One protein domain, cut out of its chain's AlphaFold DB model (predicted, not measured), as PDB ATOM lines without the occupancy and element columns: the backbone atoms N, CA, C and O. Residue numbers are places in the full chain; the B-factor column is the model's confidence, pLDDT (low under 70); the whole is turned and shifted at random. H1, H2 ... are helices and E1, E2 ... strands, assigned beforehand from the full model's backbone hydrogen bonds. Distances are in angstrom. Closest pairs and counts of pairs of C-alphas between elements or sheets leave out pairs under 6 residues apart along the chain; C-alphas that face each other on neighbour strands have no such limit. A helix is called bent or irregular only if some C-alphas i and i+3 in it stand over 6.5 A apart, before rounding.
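What this domain is: This is residues 58 to 137 of the 137 residues of the protein "tRNA methyltransferase 10 homolog B" of Schistocephalus solidus (UniProt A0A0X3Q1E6). A small sheet of three parallel strands, E1, E2 and E3, has one long helix, H3, running lengthwise past it and only grazing it with residues 88 to 95, while the shorter H4, which is not on the sheet, packs at a steep tilt on residues 81 to 89 of H3. Two short helices lie at opposite ends of the sheet: H1 near the start of E2, H2 just past the end of E1. The printed part has 80 residues, with four named helices and three named strands in the order H1 E1 H2 H3 E2 H4 E3; the sheet's order is E1 E2 E3 and the class is mixed, helices and strands. The whole is compact, with a radius of gyration of the C-alphas of 12.3 A and spans of 34 by 28 by 17 A.

How they stand to each other: H1, residues 58 to 62, is joined by a tight link to E1, residues 65 to 69, an edge strand. H2, residues 71 to 75, is irregular, with C-alphas 71 and 74 7.6 A apart, and is not on the sheet. H3, residues 78 to 97, is close to H2 but not clearly touching it; their closest C-alphas, of Glu 73 and Arg 81, are 7.5 A apart. E2, residues 103 to 107, is the inner strand, parallel to E1 at 23 degrees, with N 66 and O 103 2.8 A apart and N 105 and O 66 2.8 A apart. H3 only grazes the sheet, with residues 88 to 95. H1 is on the sheet at a height of 6.8 A, over none of the strands, but only just: 2 of its 5 C-alphas fall on E2. The closest C-alphas of H1 and E2, of Leu 60 and Ser 103, are 4.6 A apart. H4, residues 114 to 122, touches H3 at a steep tilt of 55 degrees, the same way, with the C-alphas of Ala 85 and Cys 119 closest at 4.8 A; H4 is not on the sheet. E3, residues 131 to 134, is the other edge strand, parallel to E2 at 42 degrees, with N 106 and O 132 3.1 A apart. Two strand-helix-strand units, parallel neighbour strands with helices between, have right-handed crossovers: E1, H2 H3, E2 and E2, H4, E3. In H1, H3 and H4 every O i to N i+4 pair is within hydrogen-bond range; in H2 it is 0 of 1, with 1 of 2 O i to N i+3 pairs.

Where its parts are: H1 begins at C-alpha 58, (3.230, -16.379, 28.235), and is 6.5 A long; H2 is 8.9 A. H3 runs 29.0 A from C-alpha 78, (-27.720, -4.147, 19.821). E1 is 12.5 A long, E2 12.7 A and H4 12.2 A. E3 is 9.0 A and ends at C-alpha 134, (-12.367, -14.122, 34.597).

The domain as a whole: The C-alphas farthest apart, of Glu 58 and Ser 77, are 35.3 A apart. The printed part has no cut and no long link. Residues 133 to 137 are under 70 in pLDDT, against a mean of 90.8 for the printed part.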
ATOM      1  N   GLU A  58       2.354 -16.676  27.100       88.69
ATOM      2  CA  GLU A  58       3.230 -16.379  28.235       88.69
ATOM      3  C   GLU A  58       2.705 -15.183  29.047       88.69
ATOM      4  O   GLU A  58       2.514 -15.257  30.266       88.69
ATOM      5  N   ASN A  59       2.330 -14.110  28.351       86.62
ATOM      6  CA  ASN A  59       1.828 -12.894  28.983       86.62
ATOM      7  C   ASN A  59       0.469 -13.090  29.656       86.62
ATOM      8  O   ASN A  59       0.143 -12.358  30.587       86.62
ATOM      9  N   LEU A  60      -0.308 -14.112  29.278       84.00
ATOM     10  CA  LEU A  60      -1.538 -14.439  29.999       84.00
ATOM     11  C   LEU A  60      -1.302 -14.797  31.475       84.00
ATOM     12  O   LEU A  60      -2.257 -14.722  32.262       84.00
ATOM     13  N   MET A  61      -0.093 -15.222  31.846       80.94
ATOM     14  CA  MET A  61       0.272 -15.568  33.222       80.94
ATOM     15  C   MET A  61       1.069 -14.460  33.908       80.94
ATOM     16  O   MET A  61       0.771 -14.144  35.057       80.94
ATOM     17  N   ASN A  62       2.015 -13.851  33.190       86.19
ATOM     18  CA  ASN A  62       3.059 -13.030  33.807       86.19
ATOM     19  C   ASN A  62       2.876 -11.517  33.605       86.19
ATOM     20  O   ASN A  62       3.460 -10.731  34.345       86.19
ATOM     21  N   ALA A  63       2.076 -11.092  32.622       90.06
ATOM     22  CA  ALA A  63       1.929  -9.674  32.303       90.06
ATOM     23  C   ALA A  63       0.839  -8.990  33.153       90.06
ATOM     24  O   ALA A  63      -0.089  -9.661  33.629       90.06
ATOM     25  N   PRO A  64       0.885  -7.648  33.288       91.94
ATOM     26  CA  PRO A  64      -0.198  -6.873  33.883       91.94
ATOM     27  C   PRO A  64      -1.560  -7.242  33.288       91.94
ATOM     28  O   PRO A  64      -1.697  -7.458  32.079       91.94
ATOM     29  N   LYS A  65      -2.574  -7.333  34.153       92.56
ATOM     30  CA  LYS A  65      -3.927  -7.751  33.777       92.56
ATOM     31  C   LYS A  65      -4.785  -6.529  33.476       92.56
ATOM     32  O   LYS A  65      -4.900  -5.634  34.307       92.56
ATOM     33  N   ILE A  66      -5.423  -6.530  32.312       93.38
ATOM     34  CA  ILE A  66      -6.499  -5.602  31.970       93.38
ATOM     35  C   ILE A  66      -7.800  -6.394  31.958       93.38
ATOM     36  O   ILE A  66      -7.984  -7.283  31.124       93.38
ATOM     37  N   CYS A  67      -8.698  -6.054  32.877       94.38
ATOM     38  CA  CYS A  67     -10.027  -6.639  32.976       94.38
ATOM     39  C   CYS A  67     -11.056  -5.686  32.367       94.38
ATOM     40  O   CYS A  67     -11.146  -4.527  32.767       94.38
ATOM     41  N   ILE A  68     -11.825  -6.176  31.400       95.31
ATOM     42  CA  ILE A  68     -12.981  -5.473  30.848       95.31
ATOM     43  C   ILE A  68     -14.224  -6.075  31.487       95.31
ATOM     44  O   ILE A  68     -14.495  -7.263  31.297       95.31
ATOM     45  N   ASP A  69     -14.968  -5.245  32.215       95.56
ATOM     46  CA  ASP A  69     -16.216  -5.667  32.839       95.56
ATOM     47  C   ASP A  69     -17.389  -5.664  31.861       95.56
ATOM     48  O   ASP A  69     -17.795  -4.622  31.344       95.56
ATOM     49  N   CYS A  70     -17.933  -6.855  31.611       96.19
ATOM     50  CA  CYS A  70     -19.075  -7.076  30.734       96.19
ATOM     51  C   CYS A  70     -20.409  -7.189  31.494       96.19
ATOM     52  O   CYS A  70     -21.423  -7.495  30.868       96.19
ATOM     53  N   SER A  71     -20.449  -6.897  32.804       96.06
ATOM     54  CA  SER A  71     -21.671  -6.953  33.631       96.06
ATOM     55  C   SER A  71     -22.813  -6.067  33.108       96.06
ATOM     56  O   SER A  71     -23.989  -6.360  33.313       96.06
ATOM     57  N   PHE A  72     -22.476  -5.021  32.352       96.06
ATOM     58  CA  PHE A  72     -23.418  -4.063  31.771       96.06
ATOM     59  C   PHE A  72     -24.047  -4.520  30.444       96.06
ATOM     60  O   PHE A  72     -24.691  -3.721  29.762       96.06
ATOM     61  N   GLU A  73     -23.875  -5.781  30.035       95.94
ATOM     62  CA  GLU A  73     -24.438  -6.293  28.779       95.94
ATOM     63  C   GLU A  73     -25.945  -6.060  28.644       95.94
ATOM     64  O   GLU A  73     -26.411  -5.684  27.561       95.94
ATOM     65  N   SER A  74     -26.692  -6.257  29.729       96.69
ATOM     66  CA  SER A  74     -28.149  -6.096  29.766       96.69
ATOM     67  C   SER A  74     -28.602  -4.662  29.481       96.69
ATOM     68  O   SER A  74     -29.704  -4.463  28.973       96.69
ATOM     69  N   LEU A  75     -27.746  -3.671  29.746       97.81
ATOM     70  CA  LEU A  75     -28.012  -2.254  29.492       97.81
ATOM     71  C   LEU A  75     -27.642  -1.829  28.067       97.81
ATOM     72  O   LEU A  75     -28.033  -0.752  27.622       97.81
ATOM     73  N   MET A  76     -26.889  -2.654  27.332       97.88
ATOM     74  CA  MET A  76     -26.477  -2.319  25.974       97.88
ATOM     75  C   MET A  76     -27.617  -2.524  24.973       97.88
ATOM     76  O   MET A  76     -28.286  -3.558  24.927       97.88
ATOM     77  N   SER A  77     -27.764  -1.591  24.043       98.25
ATOM     78  CA  SER A  77     -28.505  -1.817  22.805       98.25
ATOM     79  C   SER A  77     -27.743  -2.772  21.865       98.25
ATOM     80  O   SER A  77     -26.521  -2.939  21.968       98.25
ATOM     81  N   PRO A  78     -28.407  -3.356  20.848       97.62
ATOM     82  CA  PRO A  78     -27.720  -4.147  19.821       97.62
ATOM     83  C   PRO A  78     -26.590  -3.384  19.108       97.62
ATOM     84  O   PRO A  78     -25.581  -3.971  18.706       97.62
ATOM     85  N   LYS A  79     -26.739  -2.061  18.948       97.94
ATOM     86  CA  LYS A  79     -25.715  -1.208  18.329       97.94
ATOM     87  C   LYS A  79     -24.502  -1.054  19.239       97.94
ATOM     88  O   LYS A  79     -23.381  -1.125  18.737       97.94
ATOM     89  N   GLU A  80     -24.706  -0.882  20.539       98.38
ATOM     90  CA  GLU A  80     -23.621  -0.760  21.518       98.38
ATOM     91  C   GLU A  80     -22.843  -2.063  21.657       98.38
ATOM     92  O   GLU A  80     -21.622  -2.023  21.533       98.38
ATOM     93  N   ARG A  81     -23.510  -3.224  21.718       98.12
ATOM     94  CA  ARG A  81     -22.820  -4.532  21.666       98.12
ATOM     95  C   ARG A  81     -21.946  -4.679  20.417       98.12
ATOM     96  O   ARG A  81     -20.798  -5.113  20.487       98.12
ATOM     97  N   SER A  82     -22.452  -4.244  19.262       97.31
ATOM     98  CA  SER A  82     -21.692  -4.238  18.003       97.31
ATOM     99  C   SER A  82     -20.496  -3.284  18.031       97.31
ATOM    100  O   SER A  82     -19.452  -3.578  17.436       97.31
ATOM    101  N   LYS A  83     -20.616  -2.137  18.707       97.88
ATOM    102  CA  LYS A  83     -19.510  -1.189  18.891       97.88
ATOM    103  C   LYS A  83     -18.475  -1.723  19.871       97.88
ATOM    104  O   LYS A  83     -17.293  -1.653  19.533       97.88
ATOM    105  N   PHE A  84     -18.906  -2.312  20.982       97.69
ATOM    106  CA  PHE A  84     -18.051  -3.019  21.929       97.69
ATOM    107  C   PHE A  84     -17.221  -4.081  21.211       97.69
ATOM    108  O   PHE A  84     -15.998  -4.001  21.221       97.69
ATOM    109  N   ALA A  85     -17.858  -5.003  20.480       97.19
ATOM    110  CA  ALA A  85     -17.158  -6.087  19.791       97.19
ATOM    111  C   ALA A  85     -16.074  -5.557  18.832       97.19
ATOM    112  O   ALA A  85     -14.949  -6.051  18.790       97.19
ATOM    113  N   GLN A  86     -16.370  -4.482  18.098       97.12
ATOM    114  CA  GLN A  86     -15.393  -3.832  17.223       97.12
ATOM    115  C   GLN A  86     -14.248  -3.153  17.985       97.12
ATOM    116  O   GLN A  86     -13.109  -3.177  17.516       97.12
ATOM    117  N   GLN A  87     -14.540  -2.492  19.108       97.06
ATOM    118  CA  GLN A  87     -13.520  -1.873  19.958       97.06
ATOM    119  C   GLN A  87     -12.616  -2.944  20.565       97.06
ATOM    120  O   GLN A  87     -11.400  -2.843  20.434       97.06
ATOM    121  N   PHE A  88     -13.203  -4.013  21.098       96.50
ATOM    122  CA  PHE A  88     -12.487  -5.167  21.620       96.50
ATOM    123  C   PHE A  88     -11.595  -5.825  20.555       96.50
ATOM    124  O   PHE A  88     -10.412  -6.048  20.797       96.50
ATOM    125  N   CYS A  89     -12.108  -6.054  19.338       95.94
ATOM    126  CA  CYS A  89     -11.318  -6.602  18.230       95.94
ATOM    127  C   CYS A  89     -10.059  -5.771  17.951       95.94
ATOM    128  O   CYS A  89      -8.979  -6.317  17.711       95.94
ATOM    129  N   ARG A  90     -10.198  -4.439  17.968       95.88
ATOM    130  CA  ARG A  90      -9.084  -3.509  17.753       95.88
ATOM    131  C   ARG A  90      -8.111  -3.515  18.926       95.88
ATOM    132  O   ARG A  90      -6.912  -3.577  18.681       95.88
ATOM    133  N   ALA A  91      -8.615  -3.499  20.159       95.38
ATOM    134  CA  ALA A  91      -7.796  -3.564  21.365       95.38
ATOM    135  C   ALA A  91      -6.957  -4.850  21.399       95.38
ATOM    136  O   ALA A  91      -5.741  -4.784  21.557       95.38
ATOM    137  N   TYR A  92      -7.571  -6.008  21.139       95.00
ATOM    138  CA  TYR A  92      -6.859  -7.283  21.048       95.00
ATOM    139  C   TYR A  92      -5.820  -7.287  19.922       95.00
ATOM    140  O   TYR A  92      -4.696  -7.750  20.114       95.00
ATOM    141  N   GLY A  93      -6.171  -6.756  18.747       93.81
ATOM    142  CA  GLY A  93      -5.246  -6.642  17.620       93.81
ATOM    143  C   GLY A  93      -4.024  -5.780  17.945       93.81
ATOM    144  O   GLY A  93      -2.904  -6.202  17.668       93.81
ATOM    145  N   ALA A  94      -4.239  -4.620  18.572       93.62
ATOM    146  CA  ALA A  94      -3.176  -3.722  19.012       93.62
ATOM    147  C   ALA A  94      -2.292  -4.380  20.082       93.62
ATOM    148  O   ALA A  94      -1.068  -4.369  19.952       93.62
ATOM    149  N   ASN A  95      -2.903  -5.045  21.067       93.69
ATOM    150  CA  ASN A  95      -2.190  -5.781  22.109       93.69
ATOM    151  C   ASN A  95      -1.326  -6.910  21.525       93.69
ATOM    152  O   ASN A  95      -0.151  -7.033  21.841       93.69
ATOM    153  N   LYS A  96      -1.868  -7.692  20.582       91.44
ATOM    154  CA  LYS A  96      -1.141  -8.777  19.900       91.44
ATOM    155  C   LYS A  96       0.097  -8.284  19.141       91.44
ATOM    156  O   LYS A  96       1.058  -9.041  18.973       91.44
ATOM    157  N   SER A  97       0.044  -7.058  18.626       90.31
ATOM    158  CA  SER A  97       1.163  -6.411  17.935       90.31
ATOM    159  C   SER A  97       2.121  -5.661  18.862       90.31
ATOM    160  O   SER A  97       3.172  -5.236  18.389       90.31
ATOM    161  N   SER A  98       1.773  -5.495  20.141       90.44
ATOM    162  CA  SER A  98       2.621  -4.822  21.125       90.44
ATOM    163  C   SER A  98       3.916  -5.615  21.351       90.44
ATOM    164  O   SER A  98       3.865  -6.851  21.377       90.44
ATOM    165  N   PRO A  99       5.070  -4.943  21.526       88.31
ATOM    166  CA  PRO A  99       6.285  -5.578  22.037       88.31
ATOM    167  C   PRO A  99       6.056  -6.185  23.426       88.31
ATOM    168  O   PRO A  99       6.449  -7.323  23.659       88.31
ATOM    169  N   GLU A 100       5.308  -5.464  24.267       89.12
ATOM    170  CA  GLU A 100       4.930  -5.835  25.632       89.12
ATOM    171  C   GLU A 100       3.397  -5.989  25.718       89.12
ATOM    172  O   GLU A 100       2.683  -5.012  25.981       89.12
ATOM    173  N   PRO A 101       2.831  -7.162  25.376       91.62
ATOM    174  CA  PRO A 101       1.399  -7.396  25.513       91.62
ATOM    175  C   PRO A 101       0.961  -7.486  26.979       91.62
ATOM    176  O   PRO A 101       1.632  -8.108  27.796       91.62
ATOM    177  N   PHE A 102      -0.224  -6.979  27.302       91.75
ATOM    178  CA  PHE A 102      -0.890  -7.247  28.580       91.75
ATOM    179  C   PHE A 102      -1.758  -8.512  28.515       91.75
ATOM    180  O   PHE A 102      -2.175  -8.960  27.442       91.75
ATOM    181  N   SER A 103      -2.083  -9.060  29.685       92.94
ATOM    182  CA  SER A 103      -3.059 -10.138  29.839       92.94
ATOM    183  C   SER A 103      -4.466  -9.543  29.768       92.94
ATOM    184  O   SER A 103      -4.838  -8.757  30.637       92.94
ATOM    185  N   LEU A 104      -5.248  -9.867  28.733       93.00
ATOM    186  CA  LEU A 104      -6.602  -9.325  28.562       93.00
ATOM    187  C   LEU A 104      -7.662 -10.304  29.089       93.00
ATOM    188  O   LEU A 104      -7.681 -11.478  28.713       93.00
ATOM    189  N   HIS A 105      -8.557  -9.804  29.937       93.06
ATOM    190  CA  HIS A 105      -9.606 -10.575  30.608       93.06
ATOM    191  C   HIS A 105     -10.971  -9.960  30.328       93.06
ATOM    192  O   HIS A 105     -11.119  -8.737  30.334       93.06
ATOM    193  N   LEU A 106     -11.968 -10.811  30.102       94.06
ATOM    194  CA  LEU A 106     -13.374 -10.416  30.028       94.06
ATOM    195  C   LEU A 106     -14.073 -10.971  31.274       94.06
ATOM    196  O   LEU A 106     -14.205 -12.189  31.407       94.06
ATOM    197  N   THR A 107     -14.465 -10.104  32.208       94.56
ATOM    198  CA  THR A 107     -15.217 -10.498  33.415       94.56
ATOM    199  C   THR A 107     -16.713 -10.433  33.117       94.56
ATOM    200  O   THR A 107     -17.132  -9.637  32.278       94.56
ATOM    201  N   ASN A 108     -17.526 -11.259  33.785       94.62
ATOM    202  CA  ASN A 108     -18.985 -11.304  33.576       94.62
ATOM    203  C   ASN A 108     -19.384 -11.496  32.099       94.62
ATOM    204  O   ASN A 108     -20.370 -10.944  31.622       94.62
ATOM    205  N   PHE A 109     -18.573 -12.248  31.354       93.69
ATOM    206  CA  PHE A 109     -18.744 -12.479  29.927       93.69
ATOM    207  C   PHE A 109     -19.038 -13.954  29.667       93.69
ATOM    208  O   PHE A 109     -18.294 -14.825  30.112       93.69
ATOM    209  N   SER A 110     -20.079 -14.227  28.885       92.50
ATOM    210  CA  SER A 110     -20.389 -15.567  28.378       92.50
ATOM    211  C   SER A 110     -20.277 -15.586  26.857       92.50
ATOM    212  O   SER A 110     -20.649 -14.626  26.177       92.50
ATOM    213  N   MET A 111     -19.793 -16.695  26.299       90.94
ATOM    214  CA  MET A 111     -19.773 -16.894  24.849       90.94
ATOM    215  C   MET A 111     -21.203 -16.993  24.295       90.94
ATOM    216  O   MET A 111     -21.481 -16.559  23.178       90.94
ATOM    217  N   GLU A 112     -22.131 -17.528  25.062       93.12
ATOM    218  CA  GLU A 112     -23.517 -17.786  24.687       93.12
ATOM    219  C   GLU A 112     -24.379 -16.516  24.772       93.12
ATOM    220  O   GLU A 112     -25.425 -16.439  24.132       93.12
ATOM    221  N   SER A 113     -23.907 -15.498  25.497       95.00
ATOM    222  CA  SER A 113     -24.549 -14.187  25.623       95.00
ATOM    223  C   SER A 113     -24.698 -13.437  24.287       95.00
ATOM    224  O   SER A 113     -24.012 -13.716  23.294       95.00
ATOM    225  N   ALA A 114     -25.561 -12.417  24.248       96.62
ATOM    226  CA  ALA A 114     -25.750 -11.588  23.057       96.62
ATOM    227  C   ALA A 114     -24.475 -10.804  22.700       96.62
ATOM    228  O   ALA A 114     -24.184 -10.580  21.517       96.62
ATOM    229  N   LEU A 115     -23.695 -10.398  23.702       96.62
ATOM    230  CA  LEU A 115     -22.387  -9.776  23.538       96.62
ATOM    231  C   LEU A 115     -21.368 -10.771  22.980       96.62
ATOM    232  O   LEU A 115     -20.633 -10.427  22.050       96.62
ATOM    233  N   GLY A 116     -21.366 -12.006  23.484       95.25
ATOM    234  CA  GLY A 116     -20.510 -13.096  23.018       95.25
ATOM    235  C   GLY A 116     -20.771 -13.478  21.566       95.25
ATOM    236  O   GLY A 116     -19.839 -13.543  20.757       95.25
ATOM    237  N   VAL A 117     -22.045 -13.612  21.187       95.88
ATOM    238  CA  VAL A 117     -22.471 -13.797  19.790       95.88
ATOM    239  C   VAL A 117     -21.979 -12.641  18.921       95.88
ATOM    240  O   VAL A 117     -21.419 -12.866  17.844       95.88
ATOM    241  N   CYS A 118     -22.137 -11.397  19.384       96.62
ATOM    242  CA  CYS A 118     -21.691 -10.232  18.628       96.62
ATOM    243  C   CYS A 118     -20.167 -10.222  18.437       96.62
ATOM    244  O   CYS A 118     -19.681  -9.925  17.342       96.62
ATOM    245  N   CYS A 119     -19.410 -10.611  19.465       96.31
ATOM    246  CA  CYS A 119     -17.962 -10.757  19.385       96.31
ATOM    247  C   CYS A 119     -17.555 -11.805  18.349       96.31
ATOM    248  O   CYS A 119     -16.757 -11.479  17.477       96.31
ATOM    249  N   ARG A 120     -18.156 -13.001  18.331       94.81
ATOM    250  CA  ARG A 120     -17.875 -14.005  17.282       94.81
ATOM    251  C   ARG A 120     -18.175 -13.502  15.870       94.81
ATOM    252  O   ARG A 120     -17.407 -13.735  14.944       94.81
ATOM    253  N   GLN A 121     -19.277 -12.775  15.700       94.69
ATOM    254  CA  GLN A 121     -19.676 -12.252  14.390       94.69
ATOM    255  C   GLN A 121     -18.765 -11.124  13.887       94.69
ATOM    256  O   GLN A 121     -18.597 -10.957  12.678       94.69
ATOM    257  N   LYS A 122     -18.224 -10.293  14.788       94.12
ATOM    258  CA  LYS A 122     -17.434  -9.101  14.423       94.12
ATOM    259  C   LYS A 122     -15.928  -9.326  14.493       94.12
ATOM    260  O   LYS A 122     -15.196  -8.692  13.733       94.12
ATOM    261  N   CYS A 123     -15.470 -10.203  15.374       93.75
ATOM    262  CA  CYS A 123     -14.068 -10.521  15.595       93.75
ATOM    263  C   CYS A 123     -13.759 -11.850  14.896       93.75
ATOM    264  O   CYS A 123     -14.091 -12.920  15.395       93.75
ATOM    265  N   SER A 124     -13.113 -11.801  13.729       91.75
ATOM    266  CA  SER A 124     -12.736 -13.029  13.018       91.75
ATOM    267  C   SER A 124     -11.815 -13.902  13.881       91.75
ATOM    268  O   SER A 124     -10.774 -13.431  14.351       91.75
ATOM    269  N   GLY A 125     -12.209 -15.164  14.080       90.50
ATOM    270  CA  GLY A 125     -11.472 -16.141  14.883       90.50
ATOM    271  C   GLY A 125     -11.437 -15.816  16.376       90.50
ATOM    272  O   GLY A 125     -10.436 -16.134  17.020       90.50
ATOM    273  N   PHE A 126     -12.474 -15.159  16.903       92.75
ATOM    274  CA  PHE A 126     -12.616 -14.786  18.314       92.75
ATOM    275  C   PHE A 126     -12.352 -15.948  19.279       92.75
ATOM    276  O   PHE A 126     -11.706 -15.768  20.303       92.75
ATOM    277  N   GLU A 127     -12.757 -17.158  18.913       90.25
ATOM    278  CA  GLU A 127     -12.575 -18.397  19.678       90.25
ATOM    279  C   GLU A 127     -11.095 -18.732  19.910       90.25
ATOM    280  O   GLU A 127     -10.736 -19.440  20.845       90.25
ATOM    281  N   ASN A 128     -10.210 -18.209  19.060       90.19
ATOM    282  CA  ASN A 128      -8.769 -18.406  19.167       90.19
ATOM    283  C   ASN A 128      -8.069 -17.287  19.944       90.19
ATOM    284  O   ASN A 128      -6.836 -17.320  20.075       90.19
ATOM    285  N   TYR A 129      -8.808 -16.281  20.415       91.81
ATOM    286  CA  TYR A 129      -8.219 -15.165  21.139       91.81
ATOM    287  C   TYR A 129      -7.663 -15.662  22.471       91.81
ATOM    288  O   TYR A 129      -8.255 -16.488  23.160       91.81
ATOM    289  N   LYS A 130      -6.480 -15.168  22.829       90.88
ATOM    290  CA  LYS A 130      -5.841 -15.438  24.117       90.88
ATOM    291  C   LYS A 130      -6.359 -14.427  25.125       90.88
ATOM    292  O   LYS A 130      -5.674 -13.480  25.480       90.88
ATOM    293  N   VAL A 131      -7.618 -14.626  25.498       87.94
ATOM    294  CA  VAL A 131      -8.299 -13.905  26.569       87.94
ATOM    295  C   VAL A 131      -8.804 -14.900  27.591       87.94
ATOM    296  O   VAL A 131      -9.236 -15.995  27.230       87.94
ATOM    297  N   LYS A 132      -8.719 -14.541  28.868       78.06
ATOM    298  CA  LYS A 132      -9.267 -15.366  29.942       78.06
ATOM    299  C   LYS A 132     -10.683 -14.875  30.269       78.06
ATOM    300  O   LYS A 132     -10.853 -13.669  30.481       78.06
ATOM    301  N   PRO A 133     -11.696 -15.758  30.308       66.56
ATOM    302  CA  PRO A 133     -12.887 -15.456  31.079       66.56
ATOM    303  C   PRO A 133     -12.434 -15.370  32.536       66.56
ATOM    304  O   PRO A 133     -11.795 -16.292  33.048       66.56
ATOM    305  N   PHE A 134     -12.669 -14.233  33.179       57.25
ATOM    306  CA  PHE A 134     -12.367 -14.122  34.597       57.25
ATOM    307  C   PHE A 134     -13.493 -14.823  35.355       57.25
ATOM    308  O   PHE A 134     -14.507 -14.214  35.691       57.25
ATOM    309  N   CYS A 135     -13.340 -16.126  35.573       47.31
ATOM    310  CA  CYS A 135     -13.981 -16.760  36.712       47.31
ATOM    311  C   CYS A 135     -13.192 -16.292  37.934       47.31
ATOM    312  O   CYS A 135     -11.963 -16.400  37.943       47.31
ATOM    313  N   SER A 136     -13.873 -15.700  38.915       36.81
ATOM    314  CA  SER A 136     -13.264 -15.439  40.222       36.81
ATOM    315  C   SER A 136     -12.618 -16.743  40.733       36.81
ATOM    316  O   SER A 136     -13.170 -17.804  40.425       36.81
ATOM    317  N   PRO A 137     -11.450 -16.690  41.406       44.84
ATOM    318  CA  PRO A 137     -10.810 -17.884  41.961       44.84
ATOM    319  C   PRO A 137     -11.753 -18.693  42.854       44.84
ATOM    320  O   PRO A 137     -12.636 -18.070  43.492       44.84
TER     321      PRO A 137